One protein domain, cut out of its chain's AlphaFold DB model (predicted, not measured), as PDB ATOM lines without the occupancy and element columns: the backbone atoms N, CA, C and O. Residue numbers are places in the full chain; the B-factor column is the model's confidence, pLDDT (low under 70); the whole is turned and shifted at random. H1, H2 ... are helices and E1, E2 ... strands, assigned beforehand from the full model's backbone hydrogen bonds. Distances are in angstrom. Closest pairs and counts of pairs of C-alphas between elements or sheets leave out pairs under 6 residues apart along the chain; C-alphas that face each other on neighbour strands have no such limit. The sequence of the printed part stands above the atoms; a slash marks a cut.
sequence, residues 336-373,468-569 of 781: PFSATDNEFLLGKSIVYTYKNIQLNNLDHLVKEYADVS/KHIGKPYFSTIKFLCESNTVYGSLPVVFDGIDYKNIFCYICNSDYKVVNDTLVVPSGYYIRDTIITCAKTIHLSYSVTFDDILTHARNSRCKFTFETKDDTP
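AT A GLANCE: This is residues 336 to 373 and 468 to 569 of the 781 residues of an uncharacterized protein of Mytilus galloprovincialis (UniProt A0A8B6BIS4). Two parts sit end to end along the longest axis: a twisted four-stranded sheet, E1, E2, E7 and E8, with H4 packed on it, and a cluster of three short helices, H1, H2 and H3, with two small strand hairpins, E3-E4 and E5-E6. The long hairpin E1-E2 reaches to one end of the domain, and E5 and E6 lie toward the other. The printed part has 140 residues, with four named helices and eight named strands, in the order E1 E2 H1 H2 E3 E4 H3 E5 E6 E7 H4 E8. The large sheet runs E1 - E2 - E7 - E8, antiparallel throughout, and the class is mixed, helices and strands. The whole is compact, with a radius of gyration of the C-alphas of 16.2 A, and its outline is elongated, spanning 54 by 33 by 23 A.

HOW THE PARTS SIT: Start at E1, residues 337 to 346, an edge strand that forms a hairpin with E2, residues 349 to 359; N 342 and O 353 are 3.0 A apart, within hydrogen-bond range. E1 bends by 52 degrees at residue 340 and E2 by 68 degrees at residue 356. After E2 look for H1, residues 362 to 370, which touches H2, residues 475 to 483, about perpendicular at 78 degrees; the closest C-alphas, of Ala 370 and Thr 477, are 5.6 A apart. The hairpin of E3, residues 493 to 495, and E4, residues 498 to 500, has N 493 and O 500 at 2.9 A. H3, residues 503 to 508, touches H2 at a steep tilt of 42 degrees, opposite ways, closest at C-alphas 482 and 505, 4.6 A. In the hairpin of E5, residues 513 to 515, and E6, residues 518 to 520, N 520 and O 513 are 2.8 A apart. Residues 526 to 527 pair antiparallel with residues 493 to 494 of E3. E7, residues 530 to 534, is antiparallel to E2, with N 352 and O 532 at 2.8 A, and to E8, residues 559 to 562, with N 533 and O 559 at 2.7 A. H4, residues 546 to 555, is on this sheet, and its closest C-alphas to E7, Ala 553 and Ile 532, are 7.2 A apart. In H1, H2, H3 and H4 every O i to N i+4 pair is within hydrogen-bond range.

IN THESE COORDINATES: Find C-alpha 337 at (43.399, -9.796, 200.804); from there E1 runs 26.1 A, and E2 returns over 27.8 A. H4 covers 14.4 A from C-alpha 546 at (47.124, -11.272, 195.238), and E8 ends at C-alpha 562, (39.222, -8.620, 184.071).

THE WHOLE: The C-alphas farthest apart, of Gly 347 and Gly 471, are 54.1 A apart. Residues 374 to 467 are not printed, and C-alphas 373 and 468 stand 20.2 A apart across this cut. The link from E7 to H4 is long, with 11 residues. Confidence is under 70 at residues 370 to 373, 468 to 471, 485 to 490 and 564 to 569.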
ATOM      1  N   PRO A 336      46.615 -10.464 203.500       81.00
ATOM      2  CA  PRO A 336      46.362  -9.063 203.154       81.00
ATOM      3  C   PRO A 336      45.248  -8.864 202.113       81.00
ATOM      4  O   PRO A 336      44.992  -7.739 201.708       81.00
ATOM      5  N   PHE A 337      44.568  -9.916 201.661       86.31
ATOM      6  CA  PHE A 337      43.399  -9.796 200.804       86.31
ATOM      7  C   PHE A 337      42.383 -10.902 201.098       86.31
ATOM      8  O   PHE A 337      42.732 -11.967 201.614       86.31
ATOM      9  N   SER A 338      41.131 -10.648 200.737       87.69
ATOM     10  CA  SER A 338      40.063 -11.642 200.663       87.69
ATOM     11  C   SER A 338      39.407 -11.586 199.285       87.69
ATOM     12  O   SER A 338      39.398 -10.549 198.623       87.69
ATOM     13  N   ALA A 339      38.899 -12.721 198.819       89.88
ATOM     14  CA  ALA A 339      38.164 -12.833 197.567       89.88
ATOM     15  C   ALA A 339      37.232 -14.045 197.640       89.88
ATOM     16  O   ALA A 339      37.478 -14.976 198.403       89.88
ATOM     17  N   THR A 340      36.177 -14.040 196.833       90.31
ATOM     18  CA  THR A 340      35.418 -15.248 196.509       90.31
ATOM     19  C   THR A 340      36.109 -15.932 195.338       90.31
ATOM     20  O   THR A 340      36.062 -15.418 194.217       90.31
ATOM     21  N   ASP A 341      36.766 -17.059 195.588       89.69
ATOM     22  CA  ASP A 341      37.486 -17.817 194.573       89.69
ATOM     23  C   ASP A 341      36.750 -19.093 194.143       89.69
ATOM     24  O   ASP A 341      36.090 -19.754 194.939       89.69
ATOM     25  N   ASN A 342      36.858 -19.436 192.858       88.62
ATOM     26  CA  ASN A 342      36.450 -20.738 192.332       88.62
ATOM     27  C   ASN A 342      37.511 -21.262 191.365       88.62
ATOM     28  O   ASN A 342      38.123 -20.491 190.623       88.62
ATOM     29  N   GLU A 343      37.676 -22.582 191.338       89.88
ATOM     30  CA  GLU A 343      38.579 -23.294 190.437       89.88
ATOM     31  C   GLU A 343      37.803 -24.418 189.739       89.88
ATOM     32  O   GLU A 343      37.115 -25.197 190.398       89.88
ATOM     33  N   PHE A 344      37.882 -24.490 188.408       86.81
ATOM     34  CA  PHE A 344      37.200 -25.519 187.617       86.81
ATOM     35  C   PHE A 344      37.898 -25.786 186.276       86.81
ATOM     36  O   PHE A 344      38.711 -24.990 185.799       86.81
ATOM     37  N   LEU A 345      37.575 -26.922 185.654       85.19
ATOM     38  CA  LEU A 345      38.049 -27.283 184.320       85.19
ATOM     39  C   LEU A 345      37.087 -26.757 183.248       85.19
ATOM     40  O   LEU A 345      35.894 -27.047 183.279       85.19
ATOM     41  N   LEU A 346      37.613 -26.034 182.261       85.12
ATOM     42  CA  LEU A 346      36.892 -25.616 181.062       85.12
ATOM     43  C   LEU A 346      37.621 -26.149 179.822       85.12
ATOM     44  O   LEU A 346      38.658 -25.630 179.399       85.12
ATOM     45  N   GLY A 347      37.093 -27.226 179.239       84.62
ATOM     46  CA  GLY A 347      37.738 -27.923 178.127       84.62
ATOM     47  C   GLY A 347      39.078 -28.536 178.547       84.62
ATOM     48  O   GLY A 347      39.113 -29.487 179.319       84.62
ATOM     49  N   LYS A 348      40.191 -28.003 178.028       85.19
ATOM     50  CA  LYS A 348      41.564 -28.419 178.394       85.19
ATOM     51  C   LYS A 348      42.291 -27.392 179.264       85.19
ATOM     52  O   LYS A 348      43.506 -27.479 179.430       85.19
ATOM     53  N   SER A 349      41.577 -26.388 179.757       89.19
ATOM     54  CA  SER A 349      42.151 -25.287 180.519       89.19
ATOM     55  C   SER A 349      41.546 -25.229 181.907       89.19
ATOM     56  O   SER A 349      40.355 -25.451 182.089       89.19
ATOM     57  N   ILE A 350      42.381 -24.916 182.886       90.25
ATOM     58  CA  ILE A 350      41.968 -24.699 184.265       90.25
ATOM     59  C   ILE A 350      41.685 -23.216 184.431       90.25
ATOM     60  O   ILE A 350      42.522 -22.379 184.076       90.25
ATOM     61  N   VAL A 351      40.499 -22.906 184.938       91.38
ATOM     62  CA  VAL A 351      40.022 -21.543 185.133       91.38
ATOM     63  C   VAL A 351      39.934 -21.257 186.624       91.38
ATOM     64  O   VAL A 351      39.314 -22.005 187.378       91.38
ATOM     65  N   TYR A 352      40.551 -20.152 187.021       92.50
ATOM     66  CA  TYR A 352      40.501 -19.576 188.355       92.50
ATOM     67  C   TYR A 352      39.731 -18.267 188.282       92.50
ATOM     68  O   TYR A 352      40.107 -17.377 187.516       92.50
ATOM     69  N   THR A 353      38.672 -18.123 189.067       91.94
ATOM     70  CA  THR A 353      37.905 -16.875 189.143       91.94
ATOM     71  C   THR A 353      38.045 -16.279 190.527       91.94
ATOM     72  O   THR A 353      37.771 -16.979 191.493       91.94
ATOM     73  N   TYR A 354      38.392 -15.001 190.610       91.75
ATOM     74  CA  TYR A 354      38.458 -14.226 191.842       91.75
ATOM     75  C   TYR A 354      37.466 -13.074 191.755       91.75
ATOM     76  O   TYR A 354      37.644 -12.158 190.951       91.75
ATOM     77  N   LYS A 355      36.420 -13.126 192.575       90.25
ATOM     78  CA  LYS A 355      35.362 -12.114 192.634       90.25
ATOM     79  C   LYS A 355      35.357 -11.407 193.978       90.25
ATOM     80  O   LYS A 355      35.823 -11.962 194.971       90.25
ATOM     81  N   ASN A 356      34.796 -10.199 194.016       87.88
ATOM     82  CA  ASN A 356      34.639  -9.415 195.252       87.88
ATOM     83  C   ASN A 356      35.964  -9.256 196.020       87.88
ATOM     84  O   ASN A 356      36.009  -9.427 197.238       87.88
ATOM     85  N   ILE A 357      37.049  -8.984 195.291       88.19
ATOM     86  CA  ILE A 357      38.385  -8.846 195.871       88.19
ATOM     87  C   ILE A 357      38.389  -7.636 196.816       88.19
ATOM     88  O   ILE A 357      37.976  -6.540 196.434       88.19
ATOM     89  N   GLN A 358      38.876  -7.832 198.038       85.56
ATOM     90  CA  GLN A 358      39.085  -6.788 199.037       85.56
ATOM     91  C   GLN A 358      40.537  -6.817 199.502       85.56
ATOM     92  O   GLN A 358      41.087  -7.878 199.798       85.56
ATOM     93  N   LEU A 359      41.159  -5.642 199.570       83.75
ATOM     94  CA  LEU A 359      42.516  -5.484 200.083       83.75
ATOM     95  C   LEU A 359      42.446  -5.069 201.550       83.75
ATOM     96  O   LEU A 359      41.867  -4.040 201.898       83.75
ATOM     97  N   ASN A 360      43.063  -5.878 202.399       77.38
ATOM     98  CA  ASN A 360      43.198  -5.634 203.822       77.38
ATOM     99  C   ASN A 360      44.551  -4.958 204.086       77.38
ATOM    100  O   ASN A 360      45.532  -5.220 203.395       77.38
ATOM    101  N   ASN A 361      44.624  -4.128 205.127       73.81
ATOM    102  CA  ASN A 361      45.887  -3.558 205.620       73.81
ATOM    103  C   ASN A 361      46.610  -2.582 204.664       73.81
ATOM    104  O   ASN A 361      47.838  -2.470 204.685       73.81
ATOM    105  N   LEU A 362      45.854  -1.856 203.831       76.69
ATOM    106  CA  LEU A 362      46.390  -0.814 202.940       76.69
ATOM    107  C   LEU A 362      47.189   0.259 203.701       76.69
ATOM    108  O   LEU A 362      48.164   0.796 203.184       76.69
ATOM    109  N   ASP A 363      46.791   0.569 204.932       73.69
ATOM    110  CA  ASP A 363      47.424   1.560 205.797       73.69
ATOM    111  C   ASP A 363      48.841   1.159 206.231       73.69
ATOM    112  O   ASP A 363      49.746   1.991 206.193       73.69
ATOM    113  N   HIS A 364      49.061  -0.109 206.589       72.62
ATOM    114  CA  HIS A 364      50.392  -0.613 206.937       72.62
ATOM    115  C   HIS A 364      51.354  -0.522 205.752       72.62
ATOM    116  O   HIS A 364      52.496  -0.098 205.901       72.62
ATOM    117  N   LEU A 365      50.878  -0.889 204.564       72.88
ATOM    118  CA  LEU A 365      51.668  -0.830 203.342       72.88
ATOM    119  C   LEU A 365      52.080   0.607 202.997       72.88
ATOM    120  O   LEU A 365      53.231   0.860 202.657       72.88
ATOM    121  N   VAL A 366      51.161   1.568 203.121       76.56
ATOM    122  CA  VAL A 366      51.490   2.985 202.909       76.56
ATOM    123  C   VAL A 366      52.530   3.466 203.922       76.56
ATOM    124  O   VAL A 366      53.424   4.215 203.544       76.56
ATOM    125  N   LYS A 367      52.467   3.018 205.180       74.12
ATOM    126  CA  LYS A 367      53.468   3.361 206.202       74.12
ATOM    127  C   LYS A 367      54.851   2.793 205.886       74.12
ATOM    128  O   LYS A 367      55.821   3.537 205.948       74.12
ATOM    129  N   GLU A 368      54.928   1.528 205.478       70.88
ATOM    130  CA  GLU A 368      56.192   0.863 205.123       70.88
ATOM    131  C   GLU A 368      56.969   1.636 204.043       70.88
ATOM    132  O   GLU A 368      58.182   1.807 204.141       70.88
ATOM    133  N   TYR A 369      56.265   2.174 203.045       70.56
ATOM    134  CA  TYR A 369      56.875   2.996 201.997       70.56
ATOM    135  C   TYR A 369      57.013   4.482 202.372       70.56
ATOM    136  O   TYR A 369      57.756   5.215 201.714       70.56
ATOM    137  N   ALA A 370      56.314   4.958 203.404       68.62
ATOM    138  CA  ALA A 370      56.418   6.338 203.872       68.62
ATOM    139  C   ALA A 370      57.756   6.606 204.567       68.62
ATOM    140  O   ALA A 370      58.336   7.669 204.346       68.62
ATOM    141  N   ASP A 371      58.290   5.628 205.302       56.19
ATOM    142  CA  ASP A 371      59.583   5.733 205.997       56.19
ATOM    143  C   ASP A 371      60.779   5.922 205.037       56.19
ATOM    144  O   ASP A 371      61.866   6.320 205.453       56.19
ATOM    145  N   VAL A 372      60.573   5.685 203.737       54.09
ATOM    146  CA  VAL A 372      61.588   5.793 202.675       54.09
ATOM    147  C   VAL A 372      61.477   7.111 201.885       54.09
ATOM    148  O   VAL A 372      62.426   7.517 201.217       54.09
ATOM    149  N   SER A 373      60.340   7.810 201.956       51.22
ATOM    150  CA  SER A 373      60.025   8.969 201.108       51.22
ATOM    151  C   SER A 373      60.190  10.291 201.866       51.22
ATOM    152  O   SER A 373      59.262  10.756 202.528       51.22
ATOM    153  N   LYS A 468      43.858  19.143 195.103       57.00
ATOM    154  CA  LYS A 468      43.178  19.129 196.416       57.00
ATOM    155  C   LYS A 468      43.967  18.442 197.542       57.00
ATOM    156  O   LYS A 468      43.465  18.341 198.662       57.00
ATOM    157  N   HIS A 469      45.164  17.930 197.265       59.84
ATOM    158  CA  HIS A 469      45.826  16.959 198.145       59.84
ATOM    159  C   HIS A 469      47.193  17.418 198.680       59.84
ATOM    160  O   HIS A 469      47.860  16.678 199.398       59.84
ATOM    161  N   ILE A 470      47.571  18.672 198.404       58.97
ATOM    162  CA  ILE A 470      48.786  19.305 198.938       58.97
ATOM    163  C   ILE A 470      48.713  19.343 200.472       58.97
ATOM    164  O   ILE A 470      47.740  19.831 201.044       58.97
ATOM    165  N   GLY A 471      49.747  18.819 201.133       61.03
ATOM    166  CA  GLY A 471      49.841  18.776 202.596       61.03
ATOM    167  C   GLY A 471      49.032  17.661 203.266       61.03
ATOM    168  O   GLY A 471      49.036  17.577 204.493       61.03
ATOM    169  N   LYS A 472      48.360  16.783 202.502       73.12
ATOM    170  CA  LYS A 472      47.764  15.572 203.077       73.12
ATOM    171  C   LYS A 472      48.866  14.571 203.464       73.12
ATOM    172  O   LYS A 472      49.805  14.378 202.687       73.12
ATOM    173  N   PRO A 473      48.756  13.895 204.622       77.50
ATOM    174  CA  PRO A 473      49.709  12.858 205.007       77.50
ATOM    175  C   PRO A 473      49.800  11.749 203.949       77.50
ATOM    176  O   PRO A 473      48.797  11.401 203.318       77.50
ATOM    177  N   TYR A 474      51.006  11.207 203.768       79.50
ATOM    178  CA  TYR A 474      51.336  10.105 202.851       79.50
ATOM    179  C   TYR A 474      51.096  10.349 201.352       79.50
ATOM    180  O   TYR A 474      51.237   9.417 200.564       79.50
ATOM    181  N   PHE A 475      50.754  11.569 200.922       81.44
ATOM    182  CA  PHE A 475      50.415  11.825 199.517       81.44
ATOM    183  C   PHE A 475      51.546  11.452 198.545       81.44
ATOM    184  O   PHE A 475      51.283  10.815 197.528       81.44
ATOM    185  N   SER A 476      52.799  11.794 198.864       77.75
ATOM    186  CA  SER A 476      53.966  11.444 198.039       77.75
ATOM    187  C   SER A 476      54.118   9.930 197.878       77.75
ATOM    188  O   SER A 476      54.307   9.442 196.768       77.75
ATOM    189  N   THR A 477      53.959   9.185 198.972       81.44
ATOM    190  CA  THR A 477      54.016   7.722 198.989       81.44
ATOM    191  C   THR A 477      52.887   7.105 198.175       81.44
ATOM    192  O   THR A 477      53.134   6.225 197.357       81.44
ATOM    193  N   ILE A 478      51.652   7.581 198.348       83.69
ATOM    194  CA  ILE A 478      50.494   7.087 197.590       83.69
ATOM    195  C   ILE A 478      50.680   7.384 196.097       83.69
ATOM    196  O   ILE A 478      50.433   6.509 195.271       83.69
ATOM    197  N   LYS A 479      51.166   8.579 195.742       82.75
ATOM    198  CA  LYS A 479      51.488   8.935 194.357       82.75
ATOM    199  C   LYS A 479      52.539   7.995 193.770       82.75
ATOM    200  O   LYS A 479      52.321   7.438 192.699       82.75
ATOM    201  N   PHE A 480      53.630   7.757 194.497       82.06
ATOM    202  CA  PHE A 480      54.658   6.804 194.089       82.06
ATOM    203  C   PHE A 480      54.081   5.396 193.882       82.06
ATOM    204  O   PHE A 480      54.357   4.764 192.866       82.06
ATOM    205  N   LEU A 481      53.240   4.903 194.794       83.75
ATOM    206  CA  LEU A 481      52.605   3.586 194.674       83.75
ATOM    207  C   LEU A 481      51.603   3.503 193.509       83.75
ATOM    208  O   LEU A 481      51.478   2.446 192.901       83.75
ATOM    209  N   CYS A 482      50.926   4.603 193.168       85.31
ATOM    210  CA  CYS A 482      50.069   4.681 191.986       85.31
ATOM    211  C   CYS A 482      50.881   4.583 190.685       85.31
ATOM    212  O   CYS A 482      50.575   3.749 189.831       85.31
ATOM    213  N   GLU A 483      51.910   5.422 190.554       82.75
ATOM    214  CA  GLU A 483      52.680   5.600 189.315       82.75
ATOM    215  C   GLU A 483      53.719   4.486 189.102       82.75
ATOM    216  O   GLU A 483      54.143   4.215 187.977       82.75
ATOM    217  N   SER A 484      54.129   3.806 190.173       77.38
ATOM    218  CA  SER A 484      55.067   2.690 190.105       77.38
ATOM    219  C   SER A 484      54.404   1.393 189.639       77.38
ATOM    220  O   SER A 484      53.253   1.086 189.943       77.38
ATOM    221  N   ASN A 485      55.185   0.551 188.960       65.62
ATOM    222  CA  ASN A 485      54.815  -0.840 188.692       65.62
ATOM    223  C   ASN A 485      55.141  -1.724 189.912       65.62
ATOM    224  O   ASN A 485      55.875  -2.705 189.799       65.62
ATOM    225  N   THR A 486      54.682  -1.325 191.101       57.94
ATOM    226  CA  THR A 486      54.888  -2.082 192.344       57.94
ATOM    227  C   THR A 486      53.918  -3.261 192.465       57.94
ATOM    228  O   THR A 486      52.964  -3.386 191.699       57.94
ATOM    229  N   VAL A 487      54.165  -4.110 193.470       51.81
ATOM    230  CA  VAL A 487      53.433  -5.342 193.836       51.81
ATOM    231  C   VAL A 487      51.906  -5.157 193.877       51.81
ATOM    232  O   VAL A 487      51.154  -6.088 193.648       51.81
ATOM    233  N   TYR A 488      51.393  -3.950 194.097       52.19
ATOM    234  CA  TYR A 488      49.952  -3.686 194.213       52.19
ATOM    235  C   TYR A 488      49.360  -2.958 192.994       52.19
ATOM    236  O   TYR A 488      48.167  -2.660 192.960       52.19
ATOM    237  N   GLY A 489      50.188  -2.689 191.982       54.44
ATOM    238  CA  GLY A 489      49.835  -1.968 190.761       54.44
ATOM    239  C   GLY A 489      49.061  -2.790 189.724       54.44
ATOM    240  O   GLY A 489      48.745  -2.270 188.659       54.44
ATOM    241  N   SER A 490      48.786  -4.068 190.010       69.12
ATOM    242  CA  SER A 490      48.274  -5.040 189.033       69.12
ATOM    243  C   SER A 490      46.747  -5.220 189.035       69.12
ATOM    244  O   SER A 490      46.240  -5.983 188.211       69.12
ATOM    245  N   LEU A 491      46.023  -4.589 189.967       85.56
ATOM    246  CA  LEU A 491      44.582  -4.784 190.153       85.56
ATOM    247  C   LEU A 491      43.790  -3.505 189.844       85.56
ATOM    248  O   LEU A 491      43.784  -2.596 190.676       85.56
ATOM    249  N   PRO A 492      43.088  -3.443 188.703       88.69
ATOM    250  CA  PRO A 492      42.329  -2.268 188.305       88.69
ATOM    251  C   PRO A 492      41.108  -2.059 189.210       88.69
ATOM    252  O   PRO A 492      40.403  -3.006 189.580       88.69
ATOM    253  N   VAL A 493      40.868  -0.798 189.565       89.94
ATOM    254  CA  VAL A 493      39.797  -0.357 190.469       89.94
ATOM    255  C   VAL A 493      38.816   0.513 189.708       89.94
ATOM    256  O   VAL A 493      39.228   1.378 188.945       89.94
ATOM    257  N   VAL A 494      37.523   0.324 189.958       88.94
ATOM    258  CA  VAL A 494      36.456   1.138 189.378       88.94
ATOM    259  C   VAL A 494      35.769   1.934 190.479       88.94
ATOM    260  O   VAL A 494      35.390   1.382 191.516       88.94
ATOM    261  N   PHE A 495      35.581   3.229 190.241       89.06
ATOM    262  CA  PHE A 495      34.748   4.093 191.070       89.06
ATOM    263  C   PHE A 495      34.013   5.102 190.193       89.06
ATOM    264  O   PHE A 495      34.641   5.817 189.418       89.06
ATOM    265  N   ASP A 496      32.688   5.157 190.331       85.69
ATOM    266  CA  ASP A 496      31.823   6.115 189.630       85.69
ATOM    267  C   ASP A 496      32.045   6.173 188.100       85.69
ATOM    268  O   ASP A 496      32.061   7.242 187.502       85.69
ATOM    269  N   GLY A 497      32.253   5.019 187.453       82.00
ATOM    270  CA  GLY A 497      32.497   4.935 186.002       82.00
ATOM    271  C   GLY A 497      33.912   5.328 185.556       82.00
ATOM    272  O   GLY A 497      34.172   5.395 184.360       82.00
ATOM    273  N   ILE A 498      34.827   5.582 186.496       86.12
ATOM    274  CA  ILE A 498      36.242   5.849 186.223       86.12
ATOM    275  C   ILE A 498      37.063   4.611 186.570       86.12
ATOM    276  O   ILE A 498      36.979   4.079 187.683       86.12
ATOM    277  N   ASP A 499      37.892   4.196 185.618       88.94
ATOM    278  CA  ASP A 499      38.855   3.118 185.772       88.94
ATOM    279  C   ASP A 499      40.209   3.658 186.253       88.94
ATOM    280  O   ASP A 499      40.790   4.581 185.676       88.94
ATOM    281  N   TYR A 500      40.744   3.051 187.307       89.88
ATOM    282  CA  TYR A 500      42.046   3.351 187.891       89.88
ATOM    283  C   TYR A 500      42.959   2.139 187.741       89.88
ATOM    284  O   TYR A 500      42.545   1.008 187.998       89.88
ATOM    285  N   LYS A 501      44.229   2.378 187.398       88.56
ATOM    286  CA  LYS A 501      45.258   1.337 187.249       88.56
ATOM    287  C   LYS A 501      45.346   0.437 188.480       88.56
ATOM    288  O   LYS A 501      45.505  -0.774 188.363       88.56
ATOM    289  N   ASN A 502      45.272   1.053 189.657       88.94
ATOM    290  CA  ASN A 502      45.340   0.380 190.941       88.94
ATOM    291  C   ASN A 502      44.639   1.184 192.044       88.94
ATOM    292  O   ASN A 502      44.220   2.330 191.848       88.94
ATOM    293  N   ILE A 503      44.547   0.580 193.231       88.69
ATOM    294  CA  ILE A 503      43.915   1.193 194.402       88.69
ATOM    295  C   ILE A 503      44.584   2.502 194.833       88.69
ATOM    296  O   ILE A 503      43.897   3.407 195.295       88.69
ATOM    297  N   PHE A 504      45.896   2.652 194.651       88.31
ATOM    298  CA  PHE A 504      46.600   3.881 195.019       88.31
ATOM    299  C   PHE A 504      46.284   5.025 194.070       88.31
ATOM    300  O   PHE A 504      46.145   6.157 194.527       88.31
ATOM    301  N   CYS A 505      46.085   4.731 192.785       88.88
ATOM    302  CA  CYS A 505      45.590   5.713 191.830       88.88
ATOM    303  C   CYS A 505      44.171   6.162 192.171       88.88
ATOM    304  O   CYS A 505      43.871   7.345 192.066       88.88
ATOM    305  N   TYR A 506      43.309   5.270 192.659       90.19
ATOM    306  CA  TYR A 506      42.022   5.697 193.209       90.19
ATOM    307  C   TYR A 506      42.209   6.578 194.456       90.19
ATOM    308  O   TYR A 506      41.688   7.691 194.512       90.19
ATOM    309  N   ILE A 507      43.000   6.127 195.437       88.38
ATOM    310  CA  ILE A 507      43.200   6.846 196.703       88.38
ATOM    311  C   ILE A 507      43.746   8.254 196.457       88.38
ATOM    312  O   ILE A 507      43.211   9.203 197.032       88.38
ATOM    313  N   CYS A 508      44.760   8.420 195.604       84.88
ATOM    314  CA  CYS A 508      45.363   9.732 195.375       84.88
ATOM    315  C   CYS A 508      44.458  10.727 194.643       84.88
ATOM    316  O   CYS A 508      44.703  11.927 194.738       84.88
ATOM    317  N   ASN A 509      43.418  10.232 193.971       85.38
ATOM    318  CA  ASN A 509      42.387  11.025 193.302       85.38
ATOM    319  C   ASN A 509      41.101  11.149 194.139       85.38
ATOM    320  O   ASN A 509      40.089  11.670 193.671       85.38
ATOM    321  N   SER A 510      41.129  10.674 195.388       86.62
ATOM    322  CA  SER A 510      39.987  10.658 196.297       86.62
ATOM    323  C   SER A 510      40.173  11.607 197.484       86.62
ATOM    324  O   SER A 510      41.282  11.987 197.874       86.62
ATOM    325  N   ASP A 511      39.072  11.940 198.158       83.69
ATOM    326  CA  ASP A 511      39.102  12.715 199.400       83.69
ATOM    327  C   ASP A 511      39.429  11.853 200.636       83.69
ATOM    328  O   ASP A 511      38.776  11.952 201.679       83.69
ATOM    329  N   TYR A 512      40.482  11.033 200.545       86.62
ATOM    330  CA  TYR A 512      40.963  10.218 201.662       86.62
ATOM    331  C   TYR A 512      41.344  11.075 202.877       86.62
ATOM    332  O   TYR A 512      41.722  12.255 202.757       86.62
ATOM    333  N   LYS A 513      41.243  10.459 204.058       85.06
ATOM    334  CA  LYS A 513      41.586  11.058 205.353       85.06
ATOM    335  C   LYS A 513      42.547  10.153 206.107       85.06
ATOM    336  O   LYS A 513      42.525   8.941 205.931       85.06
ATOM    337  N   VAL A 514      43.352  10.745 206.979       82.50
ATOM    338  CA  VAL A 514      44.152  10.002 207.954       82.50
ATOM    339  C   VAL A 514      43.619  10.348 209.335       82.50
ATOM    340  O   VAL A 514      43.613  11.516 209.719       82.50
ATOM    341  N   VAL A 515      43.102   9.347 210.045       81.81
ATOM    342  CA  VAL A 515      42.536   9.490 211.393       81.81
ATOM    343  C   VAL A 515      43.295   8.538 212.303       81.81
ATOM    344  O   VAL A 515      43.301   7.342 212.038       81.81
ATOM    345  N   ASN A 516      43.948   9.056 213.350       77.81
ATOM    346  CA  ASN A 516      44.790   8.270 214.266       77.81
ATOM    347  C   ASN A 516      45.782   7.361 213.510       77.81
ATOM    348  O   ASN A 516      45.756   6.143 213.661       77.81
ATOM    349  N   ASP A 517      46.568   7.949 212.603       72.50
ATOM    350  CA  ASP A 517      47.519   7.246 211.726       72.50
ATOM    351  C   ASP A 517      46.911   6.133 210.859       72.50
ATOM    352  O   ASP A 517      47.630   5.302 210.312       72.50
ATOM    353  N   THR A 518      45.591   6.093 210.703       78.50
ATOM    354  CA  THR A 518      44.904   5.092 209.885       78.50
ATOM    355  C   THR A 518      44.405   5.742 208.605       78.50
ATOM    356  O   THR A 518      43.713   6.765 208.646       78.50
ATOM    357  N   LEU A 519      44.759   5.154 207.461       83.56
ATOM    358  CA  LEU A 519      44.306   5.609 206.151       83.56
ATOM    359  C   LEU A 519      42.835   5.221 205.946       83.56
ATOM    360  O   LEU A 519      42.505   4.048 205.793       83.56
ATOM    361  N   VAL A 520      41.951   6.215 205.924       84.25
ATOM    362  CA  VAL A 520      40.519   6.045 205.665       84.25
ATOM    363  C   VAL A 520      40.246   6.350 204.197       84.25
ATOM    364  O   VAL A 520      40.262   7.509 203.768       84.25
ATOM    365  N   VAL A 521      39.996   5.287 203.436       84.69
ATOM    366  CA  VAL A 521      39.687   5.336 202.003       84.69
ATOM    367  C   VAL A 521      38.170   5.478 201.805       84.69
ATOM    368  O   VAL A 521      37.416   4.754 202.461       84.69
ATOM    369  N   PRO A 522      37.690   6.380 200.926       85.00
ATOM    370  CA  PRO A 522      36.263   6.497 200.634       85.00
ATOM    371  C   PRO A 522      35.688   5.195 200.065       85.00
ATOM    372  O   PRO A 522      36.302   4.555 199.208       85.00
ATOM    373  N   SER A 523      34.507   4.810 200.548       84.69
ATOM    374  CA  SER A 523      33.789   3.607 200.121       84.69
ATOM    375  C   SER A 523      33.091   3.797 198.768       84.69
ATOM    376  O   SER A 523      32.947   4.918 198.284       84.69
ATOM    377  N   GLY A 524      32.655   2.694 198.150       83.62
ATOM    378  CA  GLY A 524      31.927   2.700 196.871       83.62
ATOM    379  C   GLY A 524      32.762   2.316 195.648       83.62
ATOM    380  O   GLY A 524      32.211   2.213 194.558       83.62
ATOM    381  N   TYR A 525      34.064   2.072 195.816       88.31
ATOM    382  CA  TYR A 525      34.894   1.475 194.771       88.31
ATOM    383  C   TYR A 525      34.773  -0.052 194.785       88.31
ATOM    384  O   TYR A 525      34.455  -0.652 195.816       88.31
ATOM    385  N   TYR A 526      35.093  -0.689 193.662       88.50
ATOM    386  CA  TYR A 526      35.309  -2.131 193.603       88.50
ATOM    387  C   TYR A 526      36.540  -2.469 192.760       88.50
ATOM    388  O   TYR A 526      36.882  -1.764 191.811       88.50
ATOM    389  N   ILE A 527      37.223  -3.554 193.118       89.00
ATOM    390  CA  ILE A 527      38.301  -4.133 192.309       89.00
ATOM    391  C   ILE A 527      37.655  -5.020 191.246       89.00
ATOM    392  O   ILE A 527      36.743  -5.788 191.569       89.00
ATOM    393  N   ARG A 528      38.097  -4.919 189.986       86.62
ATOM    394  CA  ARG A 528      37.545  -5.752 188.905       86.62
ATOM    395  C   ARG A 528      37.778  -7.235 189.193       86.62
ATOM    396  O   ARG A 528      38.870  -7.639 189.600       86.62
ATOM    397  N   ASP A 529      36.751  -8.044 188.945       88.31
ATOM    398  CA  ASP A 529      36.845  -9.495 189.100       88.31
ATOM    399  C   ASP A 529      37.912 -10.031 188.127       88.31
ATOM    400  O   ASP A 529      38.012  -9.584 186.983       88.31
ATOM    401  N   THR A 530      38.741 -10.964 188.585       88.19
ATOM    402  CA  THR A 530      39.890 -11.476 187.826       88.19
ATOM    403  C   THR A 530      39.657 -12.925 187.430       88.19
ATOM    404  O   THR A 530      39.327 -13.762 188.269       88.19
ATOM    405  N   ILE A 531      39.874 -13.242 186.157       89.94
ATOM    406  CA  ILE A 531      39.779 -14.598 185.619       89.94
ATOM    407  C   ILE A 531      41.156 -14.991 185.102       89.94
ATOM    408  O   ILE A 531      41.702 -14.310 184.239       89.94
ATOM    409  N   ILE A 532      41.720 -16.088 185.601       91.19
ATOM    410  CA  ILE A 532      43.004 -16.638 185.155       91.19
ATOM    411  C   ILE A 532      42.736 -17.986 184.492       91.19
ATOM    412  O   ILE A 532      42.156 -18.883 185.090       91.19
ATOM    413  N   THR A 533      43.180 -18.139 183.251       91.50
ATOM    414  CA  THR A 533      43.075 -19.365 182.461       91.50
ATOM    415  C   THR A 533      44.465 -19.936 182.214       91.50
ATOM    416  O   THR A 533      45.315 -19.302 181.582       91.50
ATOM    417  N   CYS A 534      44.693 -21.154 182.689       91.62
ATOM    418  CA  CYS A 534      45.967 -21.853 182.600       91.62
ATOM    419  C   CYS A 534      45.816 -23.189 181.861       91.62
ATOM    420  O   CYS A 534      44.780 -23.841 181.925       91.62
ATOM    421  N   ALA A 535      46.878 -23.648 181.195       90.25
ATOM    422  CA  ALA A 535      46.911 -24.993 180.608       90.25
ATOM    423  C   ALA A 535      47.177 -26.104 181.646       90.25
ATOM    424  O   ALA A 535      46.930 -27.276 181.381       90.25
ATOM    425  N   LYS A 536      47.736 -25.743 182.805       88.25
ATOM    426  CA  LYS A 536      48.088 -26.639 183.915       88.25
ATOM    427  C   LYS A 536      47.796 -25.947 185.243       88.25
ATOM    428  O   LYS A 536      47.671 -24.723 185.276       88.25
ATOM    429  N   THR A 537      47.734 -26.717 186.325       88.94
ATOM    430  CA  THR A 537      47.571 -26.178 187.680       88.94
ATOM    431  C   THR A 537      48.750 -25.294 188.066       88.94
ATOM    432  O   THR A 537      49.891 -25.568 187.685       88.94
ATOM    433  N   ILE A 538      48.481 -24.271 188.878       88.75
ATOM    434  CA  ILE A 538      49.494 -23.359 189.425       88.75
ATOM    435  C   ILE A 538      49.472 -23.329 190.965       88.75
ATOM    436  O   ILE A 538      48.499 -23.739 191.613       88.75
ATOM    437  N   HIS A 539      50.586 -22.881 191.552       86.00
ATOM    438  CA  HIS A 539      50.780 -22.754 193.002       86.00
ATOM    439  C   HIS A 539      50.056 -21.514 193.533       86.00
ATOM    440  O   HIS A 539      50.595 -20.419 193.458       86.00
ATOM    441  N   LEU A 540      48.830 -21.683 194.037       88.75
ATOM    442  CA  LEU A 540      48.007 -20.581 194.570       88.75
ATOM    443  C   LEU A 540      47.697 -20.726 196.062       88.75
ATOM    444  O   LEU A 540      47.444 -19.743 196.751       88.75
ATOM    445  N   SER A 541      47.733 -21.957 196.581       89.25
ATOM    446  CA  SER A 541      47.335 -22.273 197.959       89.25
ATOM    447  C   SER A 541      48.166 -21.520 199.005       89.25
ATOM    448  O   SER A 541      47.640 -21.132 200.045       89.25
ATOM    449  N   TYR A 542      49.441 -21.272 198.695       90.56
ATOM    450  CA  TYR A 542      50.406 -20.608 199.575       90.56
ATOM    451  C   TYR A 542      50.720 -19.170 199.144       90.56
ATOM    452  O   TYR A 542      51.677 -18.585 199.637       90.56
ATOM    453  N   SER A 543      49.930 -18.580 198.244       88.25
ATOM    454  CA  SER A 543      50.041 -17.155 197.928       88.25
ATOM    455  C   SER A 543      49.606 -16.317 199.135       88.25
ATOM    456  O   SER A 543      48.523 -16.535 199.697       88.25
ATOM    457  N   VAL A 544      50.459 -15.381 199.559       85.06
ATOM    458  CA  VAL A 544      50.170 -14.439 200.651       85.06
ATOM    459  C   VAL A 544      49.459 -13.219 200.085       85.06
ATOM    460  O   VAL A 544      48.430 -12.811 200.615       85.06
ATOM    461  N   THR A 545      49.961 -12.667 198.984       82.69
ATOM    462  CA  THR A 545      49.383 -11.505 198.305       82.69
ATOM    463  C   THR A 545      48.646 -11.913 197.029       82.69
ATOM    464  O   THR A 545      48.881 -12.982 196.464       82.69
ATOM    465  N   PHE A 546      47.747 -11.050 196.545       84.50
ATOM    466  CA  PHE A 546      47.124 -11.272 195.238       84.50
ATOM    467  C   PHE A 546      48.147 -11.157 194.095       84.50
ATOM    468  O   PHE A 546      48.002 -11.782 193.049       84.50
ATOM    469  N   ASP A 547      49.220 -10.396 194.286       79.88
ATOM    470  CA  ASP A 547      50.279 -10.297 193.286       79.88
ATOM    471  C   ASP A 547      51.116 -11.569 193.189       79.88
ATOM    472  O   ASP A 547      51.548 -11.916 192.093       79.88
ATOM    473  N   ASP A 548      51.253 -12.338 194.275       82.19
ATOM    474  CA  ASP A 548      51.843 -13.679 194.211       82.19
ATOM    475  C   ASP A 548      51.044 -14.556 193.233       82.19
ATOM    476  O   ASP A 548      51.625 -15.230 192.382       82.19
ATOM    477  N   ILE A 549      49.704 -14.492 193.291       87.94
ATOM    478  CA  ILE A 549      48.798 -15.206 192.372       87.94
ATOM    479  C   ILE A 549      49.070 -14.764 190.929       87.94
ATOM    480  O   ILE A 549      49.290 -15.605 190.051       87.94
ATOM    481  N   LEU A 550      49.089 -13.453 190.674       85.56
ATOM    482  CA  LEU A 550      49.324 -12.908 189.334       85.56
ATOM    483  C   LEU A 550      50.728 -13.234 188.814       85.56
ATOM    484  O   LEU A 550      50.890 -13.572 187.643       85.56
ATOM    485  N   THR A 551      51.741 -13.193 189.672       83.31
ATOM    486  CA  THR A 551      53.124 -13.544 189.349       83.31
ATOM    487  C   THR A 551      53.242 -15.026 189.005       83.31
ATOM    488  O   THR A 551      53.818 -15.378 187.972       83.31
ATOM    489  N   HIS A 552      52.627 -15.913 189.790       85.06
ATOM    490  CA  HIS A 552      52.583 -17.341 189.478       85.06
ATOM    491  C   HIS A 552      51.847 -17.627 188.168       85.06
ATOM    492  O   HIS A 552      52.322 -18.450 187.376       85.06
ATOM    493  N   ALA A 553      50.745 -16.922 187.903       87.38
ATOM    494  CA  ALA A 553      50.007 -17.011 186.649       87.38
ATOM    495  C   ALA A 553      50.852 -16.550 185.448       87.38
ATOM    496  O   ALA A 553      50.986 -17.296 184.475       87.38
ATOM    497  N   ARG A 554      51.491 -15.372 185.531       85.44
ATOM    498  CA  ARG A 554      52.376 -14.816 184.486       85.44
ATOM    499  C   ARG A 554      53.530 -15.760 184.170       85.44
ATOM    500  O   ARG A 554      53.738 -16.124 183.013       85.44
ATOM    501  N   ASN A 555      54.239 -16.220 185.194       84.12
ATOM    502  CA  ASN A 555      55.382 -17.111 185.017       84.12
ATOM    503  C   ASN A 555      54.972 -18.490 184.464       84.12
ATOM    504  O   ASN A 555      55.763 -19.153 183.793       84.12
ATOM    505  N   SER A 556      53.726 -18.913 184.701       85.00
ATOM    506  CA  SER A 556      53.147 -20.137 184.129       85.00
ATOM    507  C   SER A 556      52.517 -19.919 182.748       85.00
ATOM    508  O   SER A 556      51.913 -20.841 182.201       85.00
ATOM    509  N   ARG A 557      52.675 -18.719 182.167       87.81
ATOM    510  CA  ARG A 557      52.112 -18.304 180.872       87.81
ATOM    511  C   ARG A 557      50.592 -18.466 180.804       87.81
ATOM    512  O   ARG A 557      50.044 -18.812 179.758       87.81
ATOM    513  N   CYS A 558      49.914 -18.241 181.924       88.75
ATOM    514  CA  CYS A 558      48.462 -18.196 181.958       88.75
ATOM    515  C   CYS A 558      47.957 -16.891 181.338       88.75
ATOM    516  O   CYS A 558      48.601 -15.845 181.444       88.75
ATOM    517  N   LYS A 559      46.775 -16.945 180.725       87.56
ATOM    518  CA  LYS A 559      46.049 -15.753 180.284       87.56
ATOM    519  C   LYS A 559      45.203 -15.260 181.448       87.56
ATOM    520  O   LYS A 559      44.518 -16.069 182.059       87.56
ATOM    521  N   PHE A 560      45.208 -13.966 181.738       84.19
ATOM    522  CA  PHE A 560      44.273 -13.389 182.700       84.19
ATOM    523  C   PHE A 560      43.480 -12.247 182.074       84.19
ATOM    524  O   PHE A 560      43.976 -11.539 181.199       84.19
ATOM    525  N   THR A 561      42.229 -12.117 182.492       81.88
ATOM    526  CA  THR A 561      41.269 -11.115 182.025       81.88
ATOM    527  C   THR A 561      40.530 -10.522 183.217       81.88
ATOM    528  O   THR A 561      40.422 -11.164 184.263       81.88
ATOM    529  N   PHE A 562      39.995  -9.317 183.046       83.50
ATOM    530  CA  PHE A 562      39.222  -8.620 184.071       83.50
ATOM    531  C   PHE A 562      37.766  -8.508 183.617       83.50
ATOM    532  O   PHE A 562      37.504  -8.064 182.500       83.50
ATOM    533  N   GLU A 563      36.830  -8.955 184.452       75.12
ATOM    534  CA  GLU A 563      35.395  -8.930 184.145       75.12
ATOM    535  C   GLU A 563      34.838  -7.504 184.315       75.12
ATOM    536  O   GLU A 563      35.274  -6.727 185.174       75.12
ATOM    537  N   THR A 564      33.869  -7.142 183.477       65.31
ATOM    538  CA  THR A 564      33.204  -5.833 183.478       65.31
ATOM    539  C   THR A 564      31.792  -6.011 184.023       65.31
ATOM    540  O   THR A 564      31.015  -6.748 183.422       65.31
ATOM    541  N   LYS A 565      31.467  -5.393 185.170       57.69
ATOM    542  CA  LYS A 565      30.173  -5.634 185.829       57.69
ATOM    543  C   LYS A 565      28.995  -4.935 185.151       57.69
ATOM    544  O   LYS A 565      27.950  -5.562 185.084       57.69
ATOM    545  N   ASP A 566      29.167  -3.728 184.598       51.91
ATOM    546  CA  ASP A 566      28.000  -2.942 184.149       51.91
ATOM    547  C   ASP A 566      28.185  -2.104 182.864       51.91
ATOM    548  O   ASP A 566      27.198  -1.870 182.178       51.91
ATOM    549  N   ASP A 567      29.410  -1.742 182.456       57.75
ATOM    550  CA  ASP A 567      29.665  -0.969 181.225       57.75
ATOM    551  C   ASP A 567      30.836  -1.562 180.431       57.75
ATOM    552  O   ASP A 567      31.827  -2.006 181.021       57.75
ATOM    553  N   THR A 568      30.745  -1.567 179.093       63.81
ATOM    554  CA  THR A 568      31.888  -1.899 178.228       63.81
ATOM    555  C   THR A 568      32.931  -0.791 178.370       63.81
ATOM    556  O   THR A 568      32.665   0.321 177.903       63.81
ATOM    557  N   PRO A 569      34.088  -1.046 179.005       68.44
ATOM    558  CA  PRO A 569      35.114  -0.030 179.149       68.44
ATOM    559  C   PRO A 569      35.636   0.364 177.769       68.44
ATOM    560  O   PRO A 569      35.630  -0.443 176.834       68.44
TER     561      PRO A 569